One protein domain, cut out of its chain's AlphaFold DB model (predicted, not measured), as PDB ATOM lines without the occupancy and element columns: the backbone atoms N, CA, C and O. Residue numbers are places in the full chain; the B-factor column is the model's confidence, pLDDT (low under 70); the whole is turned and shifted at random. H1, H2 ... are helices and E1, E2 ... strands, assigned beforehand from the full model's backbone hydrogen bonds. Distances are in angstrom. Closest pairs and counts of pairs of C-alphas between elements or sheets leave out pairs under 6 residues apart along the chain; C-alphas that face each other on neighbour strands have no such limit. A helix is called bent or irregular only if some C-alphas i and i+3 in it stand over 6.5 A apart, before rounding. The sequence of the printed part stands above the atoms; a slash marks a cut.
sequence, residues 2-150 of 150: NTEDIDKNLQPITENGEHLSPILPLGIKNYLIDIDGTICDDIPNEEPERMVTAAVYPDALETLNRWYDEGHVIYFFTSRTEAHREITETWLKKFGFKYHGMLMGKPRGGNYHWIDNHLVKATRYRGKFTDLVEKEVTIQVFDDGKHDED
ATOM      1  N   ASN A   2     250.417 230.870 332.993       70.00
ATOM      2  CA  ASN A   2     251.186 231.842 332.205       70.00
ATOM      3  C   ASN A   2     250.339 232.342 331.028       70.00
ATOM      4  O   ASN A   2     249.320 231.739 330.707       70.00
ATOM      5  N   THR A   3     250.728 233.440 330.381       69.25
ATOM      6  CA  THR A   3     249.934 234.050 329.297       69.25
ATOM      7  C   THR A   3     249.642 233.065 328.156       69.25
ATOM      8  O   THR A   3     248.519 233.009 327.673       69.25
ATOM      9  N   GLU A   4     250.598 232.198 327.808       70.06
ATOM     10  CA  GLU A   4     250.411 231.128 326.811       70.06
ATOM     11  C   GLU A   4     249.368 230.073 327.214       70.06
ATOM     12  O   GLU A   4     248.791 229.402 326.360       70.06
ATOM     13  N   ASP A   5     249.138 229.889 328.513       76.25
ATOM     14  CA  ASP A   5     248.137 228.954 329.016       76.25
ATOM     15  C   ASP A   5     246.733 229.574 328.990       76.25
ATOM     16  O   ASP A   5     245.753 228.835 328.955       76.25
ATOM     17  N   ILE A   6     246.612 230.909 328.966       82.00
ATOM     18  CA  ILE A   6     245.316 231.586 328.807       82.00
ATOM     19  C   ILE A   6     244.734 231.242 327.439       82.00
ATOM     20  O   ILE A   6     243.615 230.736 327.370       82.00
ATOM     21  N   ASP A   7     245.509 231.450 326.371       81.44
ATOM     22  CA  ASP A   7     245.051 231.232 324.994       81.44
ATOM     23  C   ASP A   7     244.638 229.777 324.752       81.44
ATOM     24  O   ASP A   7     243.658 229.506 324.062       81.44
ATOM     25  N   LYS A   8     245.338 228.825 325.384       82.31
ATOM     26  CA  LYS A   8     245.003 227.392 325.315       82.31
ATOM     27  C   LYS A   8     243.694 227.036 326.022       82.31
ATOM     28  O   LYS A   8     243.101 226.013 325.694       82.31
ATOM     29  N   ASN A   9     243.266 227.837 326.996       85.31
ATOM     30  CA  ASN A   9     242.050 227.596 327.776       85.31
ATOM     31  C   ASN A   9     240.816 228.316 327.216       85.31
ATOM     32  O   ASN A   9     239.704 228.089 327.706       85.31
ATOM     33  N   LEU A  10     240.992 229.154 326.191       90.69
ATOM     34  CA  LEU A  10     239.890 229.790 325.483       90.69
ATOM     35  C   LEU A  10     239.002 228.735 324.808       90.69
ATOM     36  O   LEU A  10     239.475 227.779 324.197       90.69
ATOM     37  N   GLN A  11     237.691 228.917 324.931       90.81
ATOM     38  CA  GLN A  11     236.691 228.032 324.354       90.81
ATOM     39  C   GLN A  11     236.288 228.557 322.972       90.81
ATOM     40  O   GLN A  11     235.844 229.709 322.872       90.81
ATOM     41  N   PRO A  12     236.429 227.754 321.902       92.19
ATOM     42  CA  PRO A  12     235.970 228.153 320.583       92.19
ATOM     43  C   PRO A  12     234.448 228.273 320.588       92.19
ATOM     44  O   PRO A  12     233.748 227.451 321.181       92.19
ATOM     45  N   ILE A  13     233.938 229.281 319.889       90.44
ATOM     46  CA  ILE A  13     232.504 229.474 319.703       90.44
ATOM     47  C   ILE A  13     232.181 229.622 318.221       90.44
ATOM     48  O   ILE A  13     232.955 230.191 317.448       90.44
ATOM     49  N   THR A  14     231.038 229.071 317.829       88.62
ATOM     50  CA  THR A  14     230.513 229.159 316.467       88.62
ATOM     51  C   THR A  14     229.065 229.599 316.504       88.62
ATOM     52  O   THR A  14     228.288 229.068 317.299       88.62
ATOM     53  N   GLU A  15     228.686 230.495 315.604       88.50
ATOM     54  CA  GLU A  15     227.305 230.932 315.414       88.50
ATOM     55  C   GLU A  15     226.966 230.843 313.925       88.50
ATOM     56  O   GLU A  15     227.722 231.312 313.078       88.50
ATOM     57  N   ASN A  16     225.860 230.174 313.582       90.38
ATOM     58  CA  ASN A  16     225.427 229.954 312.191       90.38
ATOM     59  C   ASN A  16     226.488 229.317 311.262       90.38
ATOM     60  O   ASN A  16     226.441 229.503 310.050       90.38
ATOM     61  N   GLY A  17     227.420 228.537 311.818       89.44
ATOM     62  CA  GLY A  17     228.503 227.892 311.065       89.44
ATOM     63  C   GLY A  17     229.769 228.740 310.904       89.44
ATOM     64  O   GLY A  17     230.768 228.217 310.422       89.44
ATOM     65  N   GLU A  18     229.758 229.996 311.357       90.25
ATOM     66  CA  GLU A  18     230.923 230.885 311.372       90.25
ATOM     67  C   GLU A  18     231.635 230.838 312.728       90.25
ATOM     68  O   GLU A  18     230.999 230.701 313.777       90.25
ATOM     69  N   HIS A  19     232.964 230.970 312.722       90.75
ATOM     70  CA  HIS A  19     233.763 231.070 313.944       90.75
ATOM     71  C   HIS A  19     233.719 232.494 314.507       90.75
ATOM     72  O   HIS A  19     234.029 233.456 313.808       90.75
ATOM     73  N   LEU A  20     233.384 232.617 315.792       90.81
ATOM     74  CA  LEU A  20     233.435 233.876 316.536       90.81
ATOM     75  C   LEU A  20     234.703 233.946 317.406       90.81
ATOM     76  O   LEU A  20     235.407 232.949 317.592       90.81
ATOM     77  N   SER A  21     234.984 235.130 317.961       89.50
ATOM     78  CA  SER A  21     236.066 235.323 318.935       89.50
ATOM     79  C   SER A  21     235.889 234.373 320.124       89.50
ATOM     80  O   SER A  21     234.804 234.337 320.707       89.50
ATOM     81  N   PRO A  22     236.916 233.598 320.505       90.69
ATOM     82  CA  PRO A  22     236.771 232.604 321.555       90.69
ATOM     83  C   PRO A  22     236.574 233.269 322.927       90.69
ATOM     84  O   PRO A  22     236.989 234.406 323.154       90.69
ATOM     85  N   ILE A  23     235.942 232.551 323.853       91.88
ATOM     86  CA  ILE A  23     235.543 233.078 325.167       91.88
ATOM     87  C   ILE A  23     236.266 232.366 326.311       91.88
ATOM     88  O   ILE A  23     236.792 231.266 326.152       91.88
ATOM     89  N   LEU A  24     236.271 232.977 327.495       91.69
ATOM     90  CA  LEU A  24     236.762 232.311 328.700       91.69
ATOM     91  C   LEU A  24     235.808 231.191 329.157       91.69
ATOM     92  O   LEU A  24     234.597 231.288 328.936       91.69
ATOM     93  N   PRO A  25     236.324 230.154 329.842       92.12
ATOM     94  CA  PRO A  25     235.491 229.159 330.508       92.12
ATOM     95  C   PRO A  25     234.500 229.786 331.497       92.12
ATOM     96  O   PRO A  25     234.759 230.842 332.083       92.12
ATOM     97  N   LEU A  26     233.380 229.098 331.737       90.00
ATOM     98  CA  LEU A  26     232.360 229.555 332.682       90.00
ATOM     99  C   LEU A  26     232.966 229.820 334.069       90.00
ATOM    100  O   LEU A  26     233.705 229.001 334.609       90.00
ATOM    101  N   GLY A  27     232.624 230.970 334.651       89.94
ATOM    102  CA  GLY A  27     233.102 231.387 335.970       89.94
ATOM    103  C   GLY A  27     234.474 232.063 335.960       89.94
ATOM    104  O   GLY A  27     234.780 232.784 336.907       89.94
ATOM    105  N   ILE A  28     235.264 231.926 334.891       94.19
ATOM    106  CA  ILE A  28     236.550 232.609 334.749       94.19
ATOM    107  C   ILE A  28     236.338 234.021 334.205       94.19
ATOM    108  O   ILE A  28     235.548 234.250 333.291       94.19
ATOM    109  N   LYS A  29     237.047 234.988 334.789       94.25
ATOM    110  CA  LYS A  29     236.944 236.408 334.441       94.25
ATOM    111  C   LYS A  29     238.279 236.939 333.937       94.25
ATOM    112  O   LYS A  29     239.335 236.490 334.382       94.25
ATOM    113  N   ASN A  30     238.200 237.931 333.052       93.81
ATOM    114  CA  ASN A  30     239.318 238.799 332.705       93.81
ATOM    115  C   ASN A  30     239.168 240.124 333.459       93.81
ATOM    116  O   ASN A  30     238.226 240.879 333.218       93.81
ATOM    117  N   TYR A  31     240.064 240.375 334.406       96.50
ATOM    118  CA  TYR A  31     240.079 241.578 335.220       96.50
ATOM    119  C   TYR A  31     241.054 242.596 334.640       96.50
ATOM    120  O   TYR A  31     242.259 242.350 334.597       96.50
ATOM    121  N   LEU A  32     240.529 243.767 334.273       96.50
ATOM    122  CA  LEU A  32     241.329 244.957 333.998       96.50
ATOM    123  C   LEU A  32     241.343 245.840 335.246       96.50
ATOM    124  O   LEU A  32     240.352 246.502 335.559       96.50
ATOM    125  N   ILE A  33     242.452 245.812 335.980       97.94
ATOM    126  CA  ILE A  33     242.591 246.479 337.275       97.94
ATOM    127  C   ILE A  33     243.436 247.741 337.122       97.94
ATOM    128  O   ILE A  33     244.537 247.715 336.581       97.94
ATOM    129  N   ASP A  34     242.915 248.860 337.599       97.44
ATOM    130  CA  ASP A  34     243.658 250.115 337.680       97.44
ATOM    131  C   ASP A  34     244.766 250.049 338.756       97.44
ATOM    132  O   ASP A  34     244.724 249.182 339.627       97.44
ATOM    133  N   ILE A  35     245.775 250.930 338.700       98.25
ATOM    134  CA  ILE A  35     246.896 250.914 339.662       98.25
ATOM    135  C   ILE A  35     246.740 252.030 340.698       98.25
ATOM    136  O   ILE A  35     246.439 251.762 341.863       98.25
ATOM    137  N   ASP A  36     246.951 253.269 340.268       97.56
ATOM    138  CA  ASP A  36     247.027 254.441 341.136       97.56
ATOM    139  C   ASP A  36     245.652 254.764 341.738       97.56
ATOM    140  O   ASP A  36     244.669 254.929 341.025       97.56
ATOM    141  N   GLY A  37     245.558 254.793 343.068       96.31
ATOM    142  CA  GLY A  37     244.288 254.951 343.784       96.31
ATOM    143  C   GLY A  37     243.449 253.670 343.875       96.31
ATOM    144  O   GLY A  37     242.388 253.682 344.507       96.31
ATOM    145  N   THR A  38     243.928 252.562 343.301       97.62
ATOM    146  CA  THR A  38     243.229 251.271 343.281       97.62
ATOM    147  C   THR A  38     243.988 250.187 344.038       97.62
ATOM    148  O   THR A  38     243.406 249.606 344.939       97.62
ATOM    149  N   ILE A  39     245.263 249.921 343.740       98.44
ATOM    150  CA  ILE A  39     246.094 248.936 344.477       98.44
ATOM    151  C   ILE A  39     247.182 249.593 345.336       98.44
ATOM    152  O   ILE A  39     247.895 248.916 346.082       98.44
ATOM    153  N   CYS A  40     247.331 250.905 345.191       98.00
ATOM    154  CA  CYS A  40     248.228 251.750 345.957       98.00
ATOM    155  C   CYS A  40     247.702 253.188 346.000       98.00
ATOM    156  O   CYS A  40     246.637 253.482 345.447       98.00
ATOM    157  N   ASP A  41     248.470 254.081 346.624       96.62
ATOM    158  CA  ASP A  41     248.205 255.523 346.631       96.62
ATOM    159  C   ASP A  41     247.909 256.076 345.223       96.62
ATOM    160  O   ASP A  41     248.446 255.597 344.221       96.62
ATOM    161  N   ASP A  42     247.060 257.105 345.151       96.12
ATOM    162  CA  ASP A  42     246.772 257.840 343.913       96.12
ATOM    163  C   ASP A  42     247.943 258.774 343.568       96.12
ATOM    164  O   ASP A  42     248.240 259.742 344.286       96.12
ATOM    165  N   ILE A  43     248.668 258.425 342.503       96.75
ATOM    166  CA  ILE A  43     249.907 259.079 342.086       96.75
ATOM    167  C   ILE A  43     249.784 259.522 340.623       96.75
ATOM    168  O   ILE A  43     249.588 258.695 339.729       96.75
ATOM    169  N   PRO A  44     249.934 260.828 340.344       95.81
ATOM    170  CA  PRO A  44     249.922 261.332 338.982       95.81
ATOM    171  C   PRO A  44     251.210 260.956 338.231       95.81
ATOM    172  O   PRO A  44     252.277 260.785 338.818       95.81
ATOM    173  N   ASN A  45     251.133 260.905 336.897       96.25
ATOM    174  CA  ASN A  45     252.303 260.691 336.030       96.25
ATOM    175  C   ASN A  45     253.406 261.735 336.233       96.25
ATOM    176  O   ASN A  45     254.563 261.473 335.926       96.25
ATOM    177  N   GLU A  46     253.029 262.921 336.693       97.12
ATOM    178  CA  GLU A  46     253.923 264.043 336.931       97.12
ATOM    179  C   GLU A  46     254.847 263.846 338.152       97.12
ATOM    180  O   GLU A  46     255.788 264.618 338.307       97.12
ATOM    181  N   GLU A  47     254.619 262.817 338.980       96.44
ATOM    182  CA  GLU A  47     255.372 262.552 340.221       96.44
ATOM    183  C   GLU A  47     255.909 261.097 340.276       96.44
ATOM    184  O   GLU A  47     255.546 260.313 341.165       96.44
ATOM    185  N   PRO A  48     256.759 260.678 339.316       95.25
ATOM    186  CA  PRO A  48     257.241 259.298 339.208       95.25
ATOM    187  C   PRO A  48     258.047 258.827 340.425       95.25
ATOM    188  O   PRO A  48     258.047 257.641 340.750       95.25
ATOM    189  N   GLU A  49     258.701 259.731 341.149       96.06
ATOM    190  CA  GLU A  49     259.436 259.421 342.374       96.06
ATOM    191  C   GLU A  49     258.537 258.836 343.472       96.06
ATOM    192  O   GLU A  49     258.978 257.968 344.229       96.06
ATOM    193  N   ARG A  50     257.258 259.237 343.519       97.62
ATOM    194  CA  ARG A  50     256.276 258.680 344.461       97.62
ATOM    195  C   ARG A  50     255.867 257.260 344.091       97.62
ATOM    196  O   ARG A  50     255.518 256.485 344.977       97.62
ATOM    197  N   MET A  51     255.950 256.877 342.815       97.44
ATOM    198  CA  MET A  51     255.572 255.532 342.364       97.44
ATOM    199  C   MET A  51     256.452 254.441 342.989       97.44
ATOM    200  O   MET A  51     255.981 253.326 343.181       97.44
ATOM    201  N   VAL A  52     257.709 254.744 343.345       95.25
ATOM    202  CA  VAL A  52     258.640 253.779 343.970       95.25
ATOM    203  C   VAL A  52     258.225 253.422 345.400       95.25
ATOM    204  O   VAL A  52     258.422 252.290 345.858       95.25
ATOM    205  N   THR A  53     257.697 254.405 346.125       95.00
ATOM    206  CA  THR A  53     257.417 254.330 347.564       95.00
ATOM    207  C   THR A  53     255.929 254.264 347.886       95.00
ATOM    208  O   THR A  53     255.594 254.184 349.066       95.00
ATOM    209  N   ALA A  54     255.067 254.241 346.863       97.12
ATOM    210  CA  ALA A  54     253.620 254.117 346.990       97.12
ATOM    211  C   ALA A  54     253.241 252.995 347.963       97.12
ATOM    212  O   ALA A  54     253.747 251.869 347.844       97.12
ATOM    213  N   ALA A  55     252.361 253.299 348.916       96.75
ATOM    214  CA  ALA A  55     251.876 252.320 349.873       96.75
ATOM    215  C   ALA A  55     250.978 251.305 349.162       96.75
ATOM    216  O   ALA A  55     250.026 251.677 348.482       96.75
ATOM    217  N   VAL A  56     251.285 250.015 349.311       98.06
ATOM    218  CA  VAL A  56     250.437 248.934 348.794       98.06
ATOM    219  C   VAL A  56     249.161 248.823 349.624       98.06
ATOM    220  O   VAL A  56     249.206 248.942 350.850       98.06
ATOM    221  N   TYR A  57     248.036 248.541 348.974       98.06
ATOM    222  CA  TYR A  57     246.800 248.156 349.651       98.06
ATOM    223  C   TYR A  57     246.807 246.638 349.901       98.06
ATOM    224  O   TYR A  57     246.786 245.864 348.937       98.06
ATOM    225  N   PRO A  58     246.898 246.172 351.166       97.56
ATOM    226  CA  PRO A  58     247.095 244.749 351.454       97.56
ATOM    227  C   PRO A  58     245.925 243.861 351.013       97.56
ATOM    228  O   PRO A  58     246.138 242.742 350.555       97.56
ATOM    229  N   ASP A  59     244.700 244.373 351.115       96.38
ATOM    230  CA  ASP A  59     243.470 243.697 350.696       96.38
ATOM    231  C   ASP A  59     243.396 243.519 349.172       96.38
ATOM    232  O   ASP A  59     242.955 242.473 348.688       96.38
ATOM    233  N   ALA A  60     243.887 244.499 348.407       97.75
ATOM    234  CA  ALA A  60     244.047 244.386 346.960       97.75
ATOM    235  C   ALA A  60     245.047 243.282 346.593       97.75
ATOM    236  O   ALA A  60     244.756 242.443 345.741       97.75
ATOM    237  N   LEU A  61     246.210 243.259 347.256       98.38
ATOM    238  CA  LEU A  61     247.245 242.249 347.026       98.38
ATOM    239  C   LEU A  61     246.725 240.832 347.292       98.38
ATOM    240  O   LEU A  61     246.897 239.947 346.453       98.38
ATOM    241  N   GLU A  62     246.066 240.623 348.433       98.06
ATOM    242  CA  GLU A  62     245.475 239.331 348.790       98.06
ATOM    243  C   GLU A  62     244.401 238.906 347.777       98.06
ATOM    244  O   GLU A  62     244.445 237.793 347.248       98.06
ATOM    245  N   THR A  63     243.471 239.808 347.452       97.81
ATOM    246  CA  THR A  63     242.336 239.513 346.568       97.81
ATOM    247  C   THR A  63     242.781 239.182 345.146       97.81
ATOM    248  O   THR A  63     242.333 238.182 344.583       97.81
ATOM    249  N   LEU A  64     243.680 239.978 344.563       98.19
ATOM    250  CA  LEU A  64     244.162 239.756 343.198       98.19
ATOM    251  C   LEU A  64     244.973 238.464 343.087       98.19
ATOM    252  O   LEU A  64     244.799 237.718 342.125       98.19
ATOM    253  N   ASN A  65     245.825 238.172 344.073       98.44
ATOM    254  CA  ASN A  65     246.596 236.933 344.076       98.44
ATOM    255  C   ASN A  65     245.694 235.706 344.242       98.44
ATOM    256  O   ASN A  65     245.928 234.699 343.576       98.44
ATOM    257  N   ARG A  66     244.635 235.798 345.056       97.81
ATOM    258  CA  ARG A  66     243.621 234.745 345.153       97.81
ATOM    259  C   ARG A  66     242.894 234.538 343.823       97.81
ATOM    260  O   ARG A  66     242.818 233.406 343.363       97.81
ATOM    261  N   TRP A  67     242.427 235.604 343.170       97.44
ATOM    262  CA  TRP A  67     241.796 235.509 341.846       97.44
ATOM    263  C   TRP A  67     242.726 234.892 340.799       97.44
ATOM    264  O   TRP A  67     242.295 234.065 339.998       97.44
ATOM    265  N   TYR A  68     244.008 235.257 340.821       97.38
ATOM    266  CA  TYR A  68     245.019 234.642 339.966       97.38
ATOM    267  C   TYR A  68     245.127 233.129 340.220       97.38
ATOM    268  O   TYR A  68     245.150 232.342 339.273       97.38
ATOM    269  N   ASP A  69     245.177 232.711 341.489       96.00
ATOM    270  CA  ASP A  69     245.286 231.299 341.877       96.00
ATOM    271  C   ASP A  69     243.997 230.503 341.573       96.00
ATOM    272  O   ASP A  69     244.067 229.311 341.276       96.00
ATOM    273  N   GLU A  70     242.836 231.166 341.548       95.38
ATOM    274  CA  GLU A  70     241.544 230.634 341.075       95.38
ATOM    275  C   GLU A  70     241.465 230.503 339.537       95.38
ATOM    276  O   GLU A  70     240.480 229.995 338.999       95.38
ATOM    277  N   GLY A  71     242.501 230.933 338.808       94.62
ATOM    278  CA  GLY A  71     242.587 230.834 337.350       94.62
ATOM    279  C   GLY A  71     241.978 232.018 336.599       94.62
ATOM    280  O   GLY A  71     241.821 231.945 335.380       94.62
ATOM    281  N   HIS A  72     241.633 233.112 337.284       96.25
ATOM    282  CA  HIS A  72     241.225 234.346 336.620       96.25
ATOM    283  C   HIS A  72     242.400 235.026 335.918       96.25
ATOM    284  O   HIS A  72     243.549 234.973 336.360       96.25
ATOM    285  N   VAL A  73     242.095 235.718 334.823       96.75
ATOM    286  CA  VAL A  73     243.071 236.499 334.070       96.75
ATOM    287  C   VAL A  73     243.156 237.888 334.693       96.75
ATOM    288  O   VAL A  73     242.146 238.563 334.861       96.75
ATOM    289  N   ILE A  74     244.369 238.304 335.045       97.94
ATOM    290  CA  ILE A  74     244.649 239.570 335.736       97.94
ATOM    291  C   ILE A  74     245.544 240.424 334.848       97.94
ATOM    292  O   ILE A  74     246.697 240.055 334.607       97.94
ATOM    293  N   TYR A  75     245.025 241.556 334.386       97.88
ATOM    294  CA  TYR A  75     245.775 242.582 333.672       97.88
ATOM    295  C   TYR A  75     245.688 243.903 334.422       97.88
ATOM    296  O   TYR A  75     244.605 244.334 334.821       97.88
ATOM    297  N   PHE A  76     246.819 244.588 334.563       98.56
ATOM    298  CA  PHE A  76     246.793 245.978 334.998       98.56
ATOM    299  C   PHE A  76     246.483 246.895 333.812       98.56
ATOM    300  O   PHE A  76     247.070 246.747 332.744       98.56
ATOM    301  N   PHE A  77     245.565 247.839 333.989       97.06
ATOM    302  CA  PHE A  77     245.165 248.817 332.981       97.06
ATOM    303  C   PHE A  77     245.291 250.226 333.559       97.06
ATOM    304  O   PHE A  77     244.397 250.715 334.252       97.06
ATOM    305  N   THR A  78     246.431 250.864 333.297       98.06
ATOM    306  CA  THR A  78     246.871 252.080 333.988       98.06
ATOM    307  C   THR A  78     247.064 253.250 333.033       98.06
ATOM    308  O   THR A  78     247.457 253.084 331.876       98.06
ATOM    309  N   SER A  79     246.805 254.466 333.526       97.31
ATOM    310  CA  SER A  79     247.131 255.695 332.795       97.31
ATOM    311  C   SER A  79     248.607 256.067 332.866       97.31
ATOM    312  O   SER A  79     249.015 257.059 332.256       97.31
ATOM    313  N   ARG A  80     249.423 255.296 333.598       98.00
ATOM    314  CA  ARG A  80     250.876 255.431 333.530       98.00
ATOM    315  C   ARG A  80     251.340 255.292 332.082       98.00
ATOM    316  O   ARG A  80     250.822 254.466 331.330       98.00
ATOM    317  N   THR A  81     252.281 256.132 331.672       98.06
ATOM    318  CA  THR A  81     252.851 256.077 330.320       98.06
ATOM    319  C   THR A  81     253.897 254.969 330.223       98.06
ATOM    320  O   THR A  81     254.419 254.508 331.235       98.06
ATOM    321  N   GLU A  82     254.255 254.566 329.005       98.19
ATOM    322  CA  GLU A  82     255.316 253.572 328.772       98.19
ATOM    323  C   GLU A  82     256.658 253.945 329.429       98.19
ATOM    324  O   GLU A  82     257.387 253.065 329.880       98.19
ATOM    325  N   ALA A  83     256.951 255.242 329.593       98.06
ATOM    326  CA  ALA A  83     258.137 255.711 330.315       98.06
ATOM    327  C   ALA A  83     258.179 255.237 331.783       98.06
ATOM    328  O   ALA A  83     259.253 255.126 332.367       98.06
ATOM    329  N   HIS A  84     257.021 254.923 332.370       98.25
ATOM    330  CA  HIS A  84     256.877 254.433 333.739       98.25
ATOM    331  C   HIS A  84     256.683 252.910 333.819       98.25
ATOM    332  O   HIS A  84     256.321 252.393 334.879       98.25
ATOM    333  N   ARG A  85     256.905 252.154 332.736       98.31
ATOM    334  CA  ARG A  85     256.745 250.692 332.753       98.31
ATOM    335  C   ARG A  85     257.701 250.020 333.736       98.31
ATOM    336  O   ARG A  85     257.243 249.313 334.628       98.31
ATOM    337  N   GLU A  86     259.002 250.282 333.620       98.38
ATOM    338  CA  GLU A  86     260.032 249.598 334.417       98.38
ATOM    339  C   GLU A  86     259.859 249.838 335.926       98.38
ATOM    340  O   GLU A  86     259.910 248.901 336.727       98.38
ATOM    341  N   ILE A  87     259.585 251.086 336.322       98.00
ATOM    342  CA  ILE A  87     259.313 251.442 337.721       98.00
ATOM    343  C   ILE A  87     258.059 250.731 338.246       98.00
ATOM    344  O   ILE A  87     258.047 250.253 339.381       98.00
ATOM    345  N   THR A  88     257.029 250.592 337.407       98.50
ATOM    346  CA  THR A  88     255.777 249.918 337.764       98.50
ATOM    347  C   THR A  88     255.980 248.412 337.906       98.50
ATOM    348  O   THR A  88     255.589 247.843 338.918       98.50
ATOM    349  N   GLU A  89     256.649 247.764 336.951       98.50
ATOM    350  CA  GLU A  89     256.959 246.328 337.006       98.50
ATOM    351  C   GLU A  89     257.854 245.991 338.204       98.50
ATOM    352  O   GLU A  89     257.616 245.008 338.910       98.50
ATOM    353  N   THR A  90     258.835 246.848 338.500       98.38
ATOM    354  CA  THR A  90     259.689 246.713 339.686       98.38
ATOM    355  C   THR A  90     258.875 246.801 340.974       98.38
ATOM    356  O   THR A  90     259.058 245.978 341.874       98.38
ATOM    357  N   TRP A  91     257.952 247.764 341.066       98.50
ATOM    358  CA  TRP A  91     257.070 247.920 342.222       98.50
ATOM    359  C   TRP A  91     256.127 246.717 342.381       98.50
ATOM    360  O   TRP A  91     256.080 246.115 343.454       98.50
ATOM    361  N   LEU A  92     255.460 246.282 341.307       98.56
ATOM    362  CA  LEU A  92     254.561 245.120 341.319       98.56
ATOM    363  C   LEU A  92     255.285 243.846 341.766       98.56
ATOM    364  O   LEU A  92     254.792 243.113 342.626       98.56
ATOM    365  N   LYS A  93     256.493 243.613 341.235       98.31
ATOM    366  CA  LYS A  93     257.342 242.479 341.612       98.31
ATOM    367  C   LYS A  93     257.783 242.551 343.071       98.31
ATOM    368  O   LYS A  93     257.765 241.532 343.754       98.31
ATOM    369  N   LYS A  94     258.169 243.736 343.556       98.31
ATOM    370  CA  LYS A  94     258.581 243.958 344.952       98.31
ATOM    371  C   LYS A  94     257.480 243.567 345.939       98.31
ATOM    372  O   LYS A  94     257.791 242.973 346.967       98.31
ATOM    373  N   PHE A  95     256.224 243.897 345.639       98.31
ATOM    374  CA  PHE A  95     255.084 243.580 346.506       98.31
ATOM    375  C   PHE A  95     254.454 242.208 346.235       98.31
ATOM    376  O   PHE A  95     253.651 241.743 347.037       98.31
ATOM    377  N   GLY A  96     254.857 241.524 345.161       98.12
ATOM    378  CA  GLY A  96     254.444 240.149 344.887       98.12
ATOM    379  C   GLY A  96     253.057 240.023 344.257       98.12
ATOM    380  O   GLY A  96     252.368 239.032 344.506       98.12
ATOM    381  N   PHE A  97     252.638 241.000 343.449       98.44
ATOM    382  CA  PHE A  97     251.430 240.859 342.634       98.44
ATOM    383  C   PHE A  97     251.635 239.788 341.555       98.44
ATOM    384  O   PHE A  97     252.611 239.832 340.802       98.44
ATOM    385  N   LYS A  98     250.694 238.848 341.450       98.12
ATOM    386  CA  LYS A  98     250.600 237.879 340.354       98.12
ATOM    387  C   LYS A  98     249.679 238.440 339.272       98.12
ATOM    388  O   LYS A  98     248.527 238.775 339.536       98.12
ATOM    389  N   TYR A  99     250.181 238.554 338.050       97.81
ATOM    390  CA  TYR A  99     249.442 239.110 336.919       97.81
ATOM    391  C   TYR A  99     249.941 238.515 335.600       97.81
ATOM    392  O   TYR A  99     250.996 237.885 335.553       97.81
ATOM    393  N   HIS A 100     249.158 238.688 334.540       97.06
ATOM    394  CA  HIS A 100     249.419 238.112 333.218       97.06
ATOM    395  C   HIS A 100     249.867 239.163 332.194       97.06
ATOM    396  O   HIS A 100     250.524 238.825 331.211       97.06
ATOM    397  N   GLY A 101     249.554 240.441 332.430       96.56
ATOM    398  CA  GLY A 101     250.029 241.537 331.594       96.56
ATOM    399  C   GLY A 101     249.665 242.922 332.123       96.56
ATOM    400  O   GLY A 101     248.996 243.069 333.147       96.56
ATOM    401  N   MET A 102     250.141 243.951 331.422       97.62
ATOM    402  CA  MET A 102     249.887 245.350 331.760       97.62
ATOM    403  C   MET A 102     249.721 246.198 330.496       97.62
ATOM    404  O   MET A 102     250.611 246.241 329.642       97.62
ATOM    405  N   LEU A 103     248.586 246.886 330.417       97.75
ATOM    406  CA  LEU A 103     248.225 247.857 329.393       97.75
ATOM    407  C   LEU A 103     248.485 249.269 329.933       97.75
ATOM    408  O   LEU A 103     247.857 249.703 330.904       97.75
ATOM    409  N   MET A 104     249.423 249.972 329.303       98.12
ATOM    410  CA  MET A 104     249.813 251.339 329.656       98.12
ATOM    411  C   MET A 104     249.045 252.353 328.808       98.12
ATOM    412  O   MET A 104     248.472 252.018 327.771       98.12
ATOM    413  N   GLY A 105     249.074 253.620 329.216       97.12
ATOM    414  CA  GLY A 105     248.528 254.715 328.417       97.12
ATOM    415  C   GLY A 105     246.999 254.757 328.363       97.12
ATOM    416  O   GLY A 105     246.443 255.363 327.447       97.12
ATOM    417  N   LYS A 106     246.306 254.160 329.343       96.25
ATOM    418  CA  LYS A 106     244.862 254.364 329.540       96.25
ATOM    419  C   LYS A 106     244.548 255.873 329.555       96.25
ATOM    420  O   LYS A 106     245.217 256.616 330.281       96.25
ATOM    421  N   PRO A 107     243.529 256.349 328.812       95.06
ATOM    422  CA  PRO A 107     243.155 257.762 328.813       95.06
ATOM    423  C   PRO A 107     242.870 258.289 330.227       95.06
ATOM    424  O   PRO A 107     242.269 257.593 331.043       95.06
ATOM    425  N   ARG A 108     243.282 259.521 330.532       93.38
ATOM    426  CA  ARG A 108     243.066 260.158 331.847       93.38
ATOM    427  C   ARG A 108     241.689 260.833 331.913       93.38
ATOM    428  O   ARG A 108     241.171 261.255 330.884       93.38
ATOM    429  N   GLY A 109     241.124 260.986 333.116       88.69
ATOM    430  CA  GLY A 109     239.933 261.828 333.351       88.69
ATOM    431  C   GLY A 109     238.685 261.129 333.908       88.69
ATOM    432  O   GLY A 109     237.710 261.806 334.210       88.69
ATOM    433  N   GLY A 110     238.695 259.804 334.093       80.31
ATOM    434  CA  GLY A 110     237.723 259.113 334.958       80.31
ATOM    435  C   GLY A 110     236.272 258.992 334.460       80.31
ATOM    436  O   GLY A 110     235.417 258.583 335.240       80.31
ATOM    437  N   ASN A 111     235.983 259.288 333.189       88.12
ATOM    438  CA  ASN A 111     234.660 259.110 332.572       88.12
ATOM    439  C   ASN A 111     234.738 258.108 331.411       88.12
ATOM    440  O   ASN A 111     234.806 258.489 330.243       88.12
ATOM    441  N   TYR A 112     234.810 256.823 331.750       89.44
ATOM    442  CA  TYR A 112     234.978 255.747 330.775       89.44
ATOM    443  C   TYR A 112     233.635 255.129 330.397       89.44
ATOM    444  O   TYR A 112     232.853 254.761 331.270       89.44
ATOM    445  N   HIS A 113     233.422 254.948 329.096       89.69
ATOM    446  CA  HIS A 113     232.348 254.133 328.546       89.69
ATOM    447  C   HIS A 113     233.001 253.056 327.676       89.69
ATOM    448  O   HIS A 113     233.517 253.352 326.600       89.69
ATOM    449  N   TRP A 114     233.061 251.824 328.180       90.12
ATOM    450  CA  TRP A 114     233.627 250.702 327.436       90.12
ATOM    451  C   TRP A 114     232.525 250.062 326.598       90.12
ATOM    452  O   TRP A 114     231.548 249.554 327.140       90.12
ATOM    453  N   ILE A 115     232.697 250.119 325.279       91.19
ATOM    454  CA  ILE A 115     231.828 249.472 324.299       91.19
ATOM    455  C   ILE A 115     232.550 248.241 323.751       91.19
ATOM    456  O   ILE A 115     233.681 248.351 323.281       91.19
ATOM    457  N   ASP A 116     231.893 247.091 323.820       90.75
ATOM    458  CA  ASP A 116     232.381 245.803 323.333       90.75
ATOM    459  C   ASP A 116     231.174 244.986 322.845       90.75
ATOM    460  O   ASP A 116     230.054 245.192 323.320       90.75
ATOM    461  N   ASN A 117     231.372 244.084 321.885       85.00
ATOM    462  CA  ASN A 117     230.314 243.176 321.435       85.00
ATOM    463  C   ASN A 117     230.074 242.026 322.432       85.00
ATOM    464  O   ASN A 117     229.075 241.317 322.320       85.00
ATOM    465  N   HIS A 118     230.969 241.841 323.406       85.19
ATOM    466  CA  HIS A 118     230.769 240.994 324.575       85.19
ATOM    467  C   HIS A 118     230.313 241.818 325.792       85.19
ATOM    468  O   HIS A 118     230.570 243.015 325.902       85.19
ATOM    469  N   LEU A 119     229.659 241.167 326.761       84.12
ATOM    470  CA  LEU A 119     229.251 241.826 328.003       84.12
ATOM    471  C   LEU A 119     230.476 242.304 328.798       84.12
ATOM    472  O   LEU A 119     231.223 241.497 329.355       84.12
ATOM    473  N   VAL A 120     230.610 243.621 328.946       86.31
ATOM    474  CA  VAL A 120     231.603 244.240 329.830       86.31
ATOM    475  C   VAL A 120     230.967 244.547 331.178       86.31
ATOM    476  O   VAL A 120     229.943 245.221 331.269       86.31
ATOM    477  N   LYS A 121     231.601 244.080 332.255       87.38
ATOM    478  CA  LYS A 121     231.190 244.391 333.629       87.38
ATOM    479  C   LYS A 121     232.103 245.468 334.207       87.38
ATOM    480  O   LYS A 121     233.319 245.299 334.228       87.38
ATOM    481  N   ALA A 122     231.520 246.541 334.734       86.25
ATOM    482  CA  ALA A 122     232.253 247.597 335.427       86.25
ATOM    483  C   ALA A 122     232.041 247.493 336.944       86.25
ATOM    484  O   ALA A 122     230.911 247.471 337.424       86.25
ATOM    485  N   THR A 123     233.134 247.459 337.710       90.06
ATOM    486  CA  THR A 123     233.095 247.529 339.179       90.06
ATOM    487  C   THR A 123     233.764 248.816 339.632       90.06
ATOM    488  O   THR A 123     234.912 249.081 339.285       90.06
ATOM    489  N   ARG A 124     233.057 249.626 340.424       90.06
ATOM    490  CA  ARG A 124     233.627 250.846 341.000       90.06
ATOM    491  C   ARG A 124     234.298 250.537 342.334       90.06
ATOM    492  O   ARG A 124     233.608 250.258 343.312       90.06
ATOM    493  N   TYR A 125     235.617 250.686 342.391       91.44
ATOM    494  CA  TYR A 125     236.359 250.658 343.649       91.44
ATOM    495  C   TYR A 125     236.044 251.891 344.512       91.44
ATOM    496  O   TYR A 125     235.882 253.005 344.005       91.44
ATOM    497  N   ARG A 126     235.911 251.687 345.828       90.94
ATOM    498  CA  ARG A 126     235.628 252.744 346.819       90.94
ATOM    499  C   ARG A 126     236.528 252.643 348.059       90.94
ATOM    500  O   ARG A 126     236.112 253.035 349.145       90.94
ATOM    501  N   GLY A 127     237.740 252.107 347.900       90.62
ATOM    502  CA  GLY A 127     238.752 252.073 348.963       90.62
ATOM    503  C   GLY A 127     238.834 250.778 349.777       90.62
ATOM    504  O   GLY A 127     239.550 250.771 350.771       90.62
ATOM    505  N   LYS A 128     238.093 249.721 349.410       90.19
ATOM    506  CA  LYS A 128     238.206 248.384 350.021       90.19
ATOM    507  C   LYS A 128     237.962 247.277 349.001       90.19
ATOM    508  O   LYS A 128     236.991 247.357 348.245       90.19
ATOM    509  N   PHE A 129     238.809 246.255 349.006       90.62
ATOM    510  CA  PHE A 129     238.585 244.994 348.306       90.62
ATOM    511  C   PHE A 129     237.837 244.043 349.237       90.62
ATOM    512  O   PHE A 129     238.401 243.469 350.163       90.62
ATOM    513  N   THR A 130     236.535 243.920 349.007       91.69
ATOM    514  CA  THR A 130     235.656 242.966 349.693       91.69
ATOM    515  C   THR A 130     235.069 241.992 348.679       91.69
ATOM    516  O   THR A 130     235.315 242.109 347.475       91.69
ATOM    517  N   ASP A 131     234.228 241.075 349.148       91.81
ATOM    518  CA  ASP A 131     233.447 240.227 348.256       91.81
ATOM    519  C   ASP A 131     232.599 241.067 347.292       91.81
ATOM    520  O   ASP A 131     232.025 242.101 347.660       91.81
ATOM    521  N   LEU A 132     232.553 240.620 346.035       91.50
ATOM    522  CA  LEU A 132     231.699 241.216 345.017       91.50
ATOM    523  C   LEU A 132     230.241 240.884 345.340       91.50
ATOM    524  O   LEU A 132     229.904 239.730 345.595       91.50
ATOM    525  N   VAL A 133     229.383 241.897 345.275       92.44
ATOM    526  CA  VAL A 133     227.937 241.771 345.486       92.44
ATOM    527  C   VAL A 133     227.186 242.212 344.238       92.44
ATOM    528  O   VAL A 133     227.657 243.072 343.489       92.44
ATOM    529  N   GLU A 134     226.012 241.632 344.020       91.94
ATOM    530  CA  GLU A 134     225.135 242.009 342.915       91.94
ATOM    531  C   GLU A 134     224.314 243.249 343.273       91.94
ATOM    532  O   GLU A 134     223.868 243.424 344.410       91.94
ATOM    533  N   LYS A 135     224.146 244.145 342.298       91.06
ATOM    534  CA  LYS A 135     223.356 245.363 342.452       91.06
ATOM    535  C   LYS A 135     222.808 245.817 341.103       91.06
ATOM    536  O   LYS A 135     223.571 245.957 340.151       91.06
ATOM    537  N   GLU A 136     221.521 246.138 341.066       91.06
ATOM    538  CA  GLU A 136     220.893 246.789 339.917       91.06
ATOM    539  C   GLU A 136     221.263 248.277 339.858       91.06
ATOM    540  O   GLU A 136     221.240 248.997 340.867       91.06
ATOM    541  N   VAL A 137     221.640 248.739 338.667       88.62
ATOM    542  CA  VAL A 137     221.986 250.134 338.378       88.62
ATOM    543  C   VAL A 137     221.505 250.507 336.980       88.62
ATOM    544  O   VAL A 137     221.574 249.698 336.061       88.62
ATOM    545  N   THR A 138     221.055 251.748 336.802       91.19
ATOM    546  CA  THR A 138     220.725 252.285 335.477       91.19
ATOM    547  C   THR A 138     222.004 252.684 334.745       91.19
ATOM    548  O   THR A 138     222.830 253.421 335.290       91.19
ATOM    549  N   ILE A 139     222.148 252.224 333.506       89.25
ATOM    550  CA  ILE A 139     223.265 252.545 332.611       89.25
ATOM    551  C   ILE A 139     222.736 252.991 331.246       89.25
ATOM    552  O   ILE A 139     221.557 252.827 330.944       89.25
ATOM    553  N   GLN A 140     223.610 253.574 330.426       89.19
ATOM    554  CA  GLN A 140     223.306 253.845 329.024       89.19
ATOM    555  C   GLN A 140     223.667 252.616 328.191       89.19
ATOM    556  O   GLN A 140     224.778 252.108 328.305       89.19
ATOM    557  N   VAL A 141     222.735 252.174 327.353       89.81
ATOM    558  CA  VAL A 141     222.922 251.094 326.378       89.81
ATOM    559  C   VAL A 141     222.457 251.575 325.005       89.81
ATOM    560  O   VAL A 141     221.781 252.602 324.900       89.81
ATOM    561  N   PHE A 142     222.853 250.869 323.948       90.88
ATOM    562  CA  PHE A 142     222.295 251.113 322.621       90.88
ATOM    563  C   PHE A 142     220.844 250.631 322.569       90.88
ATOM    564  O   PHE A 142     220.510 249.616 323.171       90.88
ATOM    565  N   ASP A 143     220.008 251.351 321.827       91.38
ATOM    566  CA  ASP A 143     218.701 250.849 321.413       91.38
ATOM    567  C   ASP A 143     218.919 249.829 320.291       91.38
ATOM    568  O   ASP A 143     219.357 250.185 319.192       91.38
ATOM    569  N   ASP A 144     218.690 248.554 320.587       88.56
ATOM    570  CA  ASP A 144     218.828 247.448 319.640       88.56
ATOM    571  C   ASP A 144     217.483 247.054 318.999       88.56
ATOM    572  O   ASP A 144     217.394 246.043 318.296       88.56
ATOM    573  N   GLY A 145     216.433 247.855 319.226       88.31
ATOM    574  CA  GLY A 145     215.071 247.588 318.769       88.31
ATOM    575  C   GLY A 145     214.401 246.405 319.472       88.31
ATOM    576  O   GLY A 145     213.274 246.053 319.116       88.31
ATOM    577  N   LYS A 146     215.063 245.784 320.457       77.38
ATOM    578  CA  LYS A 146     214.473 244.799 321.357       77.38
ATOM    579  C   LYS A 146     214.147 245.531 322.643       77.38
ATOM    580  O   LYS A 146     214.946 245.637 323.561       77.38
ATOM    581  N   HIS A 147     212.956 246.110 322.677       69.50
ATOM    582  CA  HIS A 147     212.444 246.644 323.924       69.50
ATOM    583  C   HIS A 147     212.148 245.446 324.823       69.50
ATOM    584  O   HIS A 147     211.254 244.661 324.506       69.50
ATOM    585  N   ASP A 148     212.961 245.269 325.865       62.59
ATOM    586  CA  ASP A 148     212.707 244.285 326.910       62.59
ATOM    587  C   ASP A 148     211.256 244.480 327.388       62.59
ATOM    588  O   ASP A 148     210.870 245.569 327.818       62.59
ATOM    589  N   GLU A 149     210.411 243.461 327.201       48.84
ATOM    590  CA  GLU A 149     209.089 243.434 327.827       48.84
ATOM    591  C   GLU A 149     209.325 243.184 329.321       48.84
ATOM    592  O   GLU A 149     209.693 242.072 329.704       48.84
ATOM    593  N   ASP A 150     209.193 244.243 330.126       41.94
ATOM    594  CA  ASP A 150     209.219 244.200 331.599       41.94
ATOM    595  C   ASP A 150     208.254 243.148 332.187       41.94
ATOM    596  O   ASP A 150     207.082 243.072 331.735       41.94
TER     597      ASP A 150
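What this domain is: This is residues 2 to 150 of the 150 residues of the protein "Phosphoheptose isomerase" of Flavobacterium album (UniProt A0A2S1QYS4). A small sheet of three parallel strands, E3, E4 and E5, forms the core, with H3 meeting it through residues 64 to 68 and with H2 and H4 side by side toward one end of the long axis. The hairpin E1 and E2 lies toward the other end, and a long final stretch without a named element, residues 104 to 150, loops past the core, sticking out at residues 134 to 139 and 143 to 150. The printed part has 149 residues, in the order H1 E1 E2 E3 H2 H3 E4 H4 E5; the class is mixed, helices and strands, with under half of the residues in named elements. It is only just compact, close to loose, with a radius of gyration of the C-alphas of 17.7 A and spans of 53 by 35 by 30 A.

How they stand to each other: The sheet runs E3, residues 30 to 33, E4, residues 73 to 77, and E5, residues 101 to 103. E3 and E4 are parallel at 31 degrees, with N 31 and O 73 within hydrogen-bond range at 2.8 A. E4 and E5 are parallel at 30 degrees, with N 103 and O 76 at 2.8 A. H3, residues 58 to 69, is on the sheet but only grazes it; its closest C-alphas to E4 are those of Tyr 68 and Ile 74, 6.5 A. H4, residues 82 to 95, is only just on the sheet, with 5 pairs of C-alphas within 10 A, and only grazes it with residues 82 to 89. H2, residues 48 to 53, touches H4 at a shallow tilt of 4 degrees, the same way, closest at the C-alphas of Val 52 and Trp 91, 6.3 A. H3 and H4 are close but not clearly touching, about perpendicular at 89 degrees, closest at the C-alphas of Leu 61 and Phe 95, 8.0 A. E3, H2 H3, E4 and E4, H4, E5 are strand-helix-strand units, parallel neighbour strands with helices between, each with a right-handed crossover. E1, residues 11 to 15, and E2, residues 18 to 23, form an antiparallel hairpin at 145 degrees, with N 11 and O 23 at 2.8 A; both are apart from E4. H1, residues 3 to 9, is only just not on the sheet, with 4 pairs of C-alphas within 10 A. Every O i to N i+4 pair is within range in H3, against 8 of 10 in H4, 1 of 3 in H1, with 2 of 4 O i to N i+3 pairs, and 0 of 2 in H2, with 2 of 3.

Where its parts are: H1 begins at C-alpha 3 (249.934, 234.050, 329.297). E1 measures 13.3 A and E2 14.7 A from first to last C-alpha. H3 measures 16.6 A, and E4 measures 12.5 A from C-alpha 73 (243.071, 236.499, 334.070). H4 measures 20.4 A and is irregular, C-alphas 83 and 86 being 7.6 A apart. E5 ends at C-alpha 103 (248.225, 247.857, 329.393).

The domain as a whole: The two C-alphas farthest apart are those of Glu 49 and Glu 149, 54.8 A. The printed part has no cut and ends at residue 150, the chain's last. The link from E3 to H2 is long, 14 residues. The mean pLDDT of the printed part is 92.1; residue 3 and residues 147 to 150 are under 70.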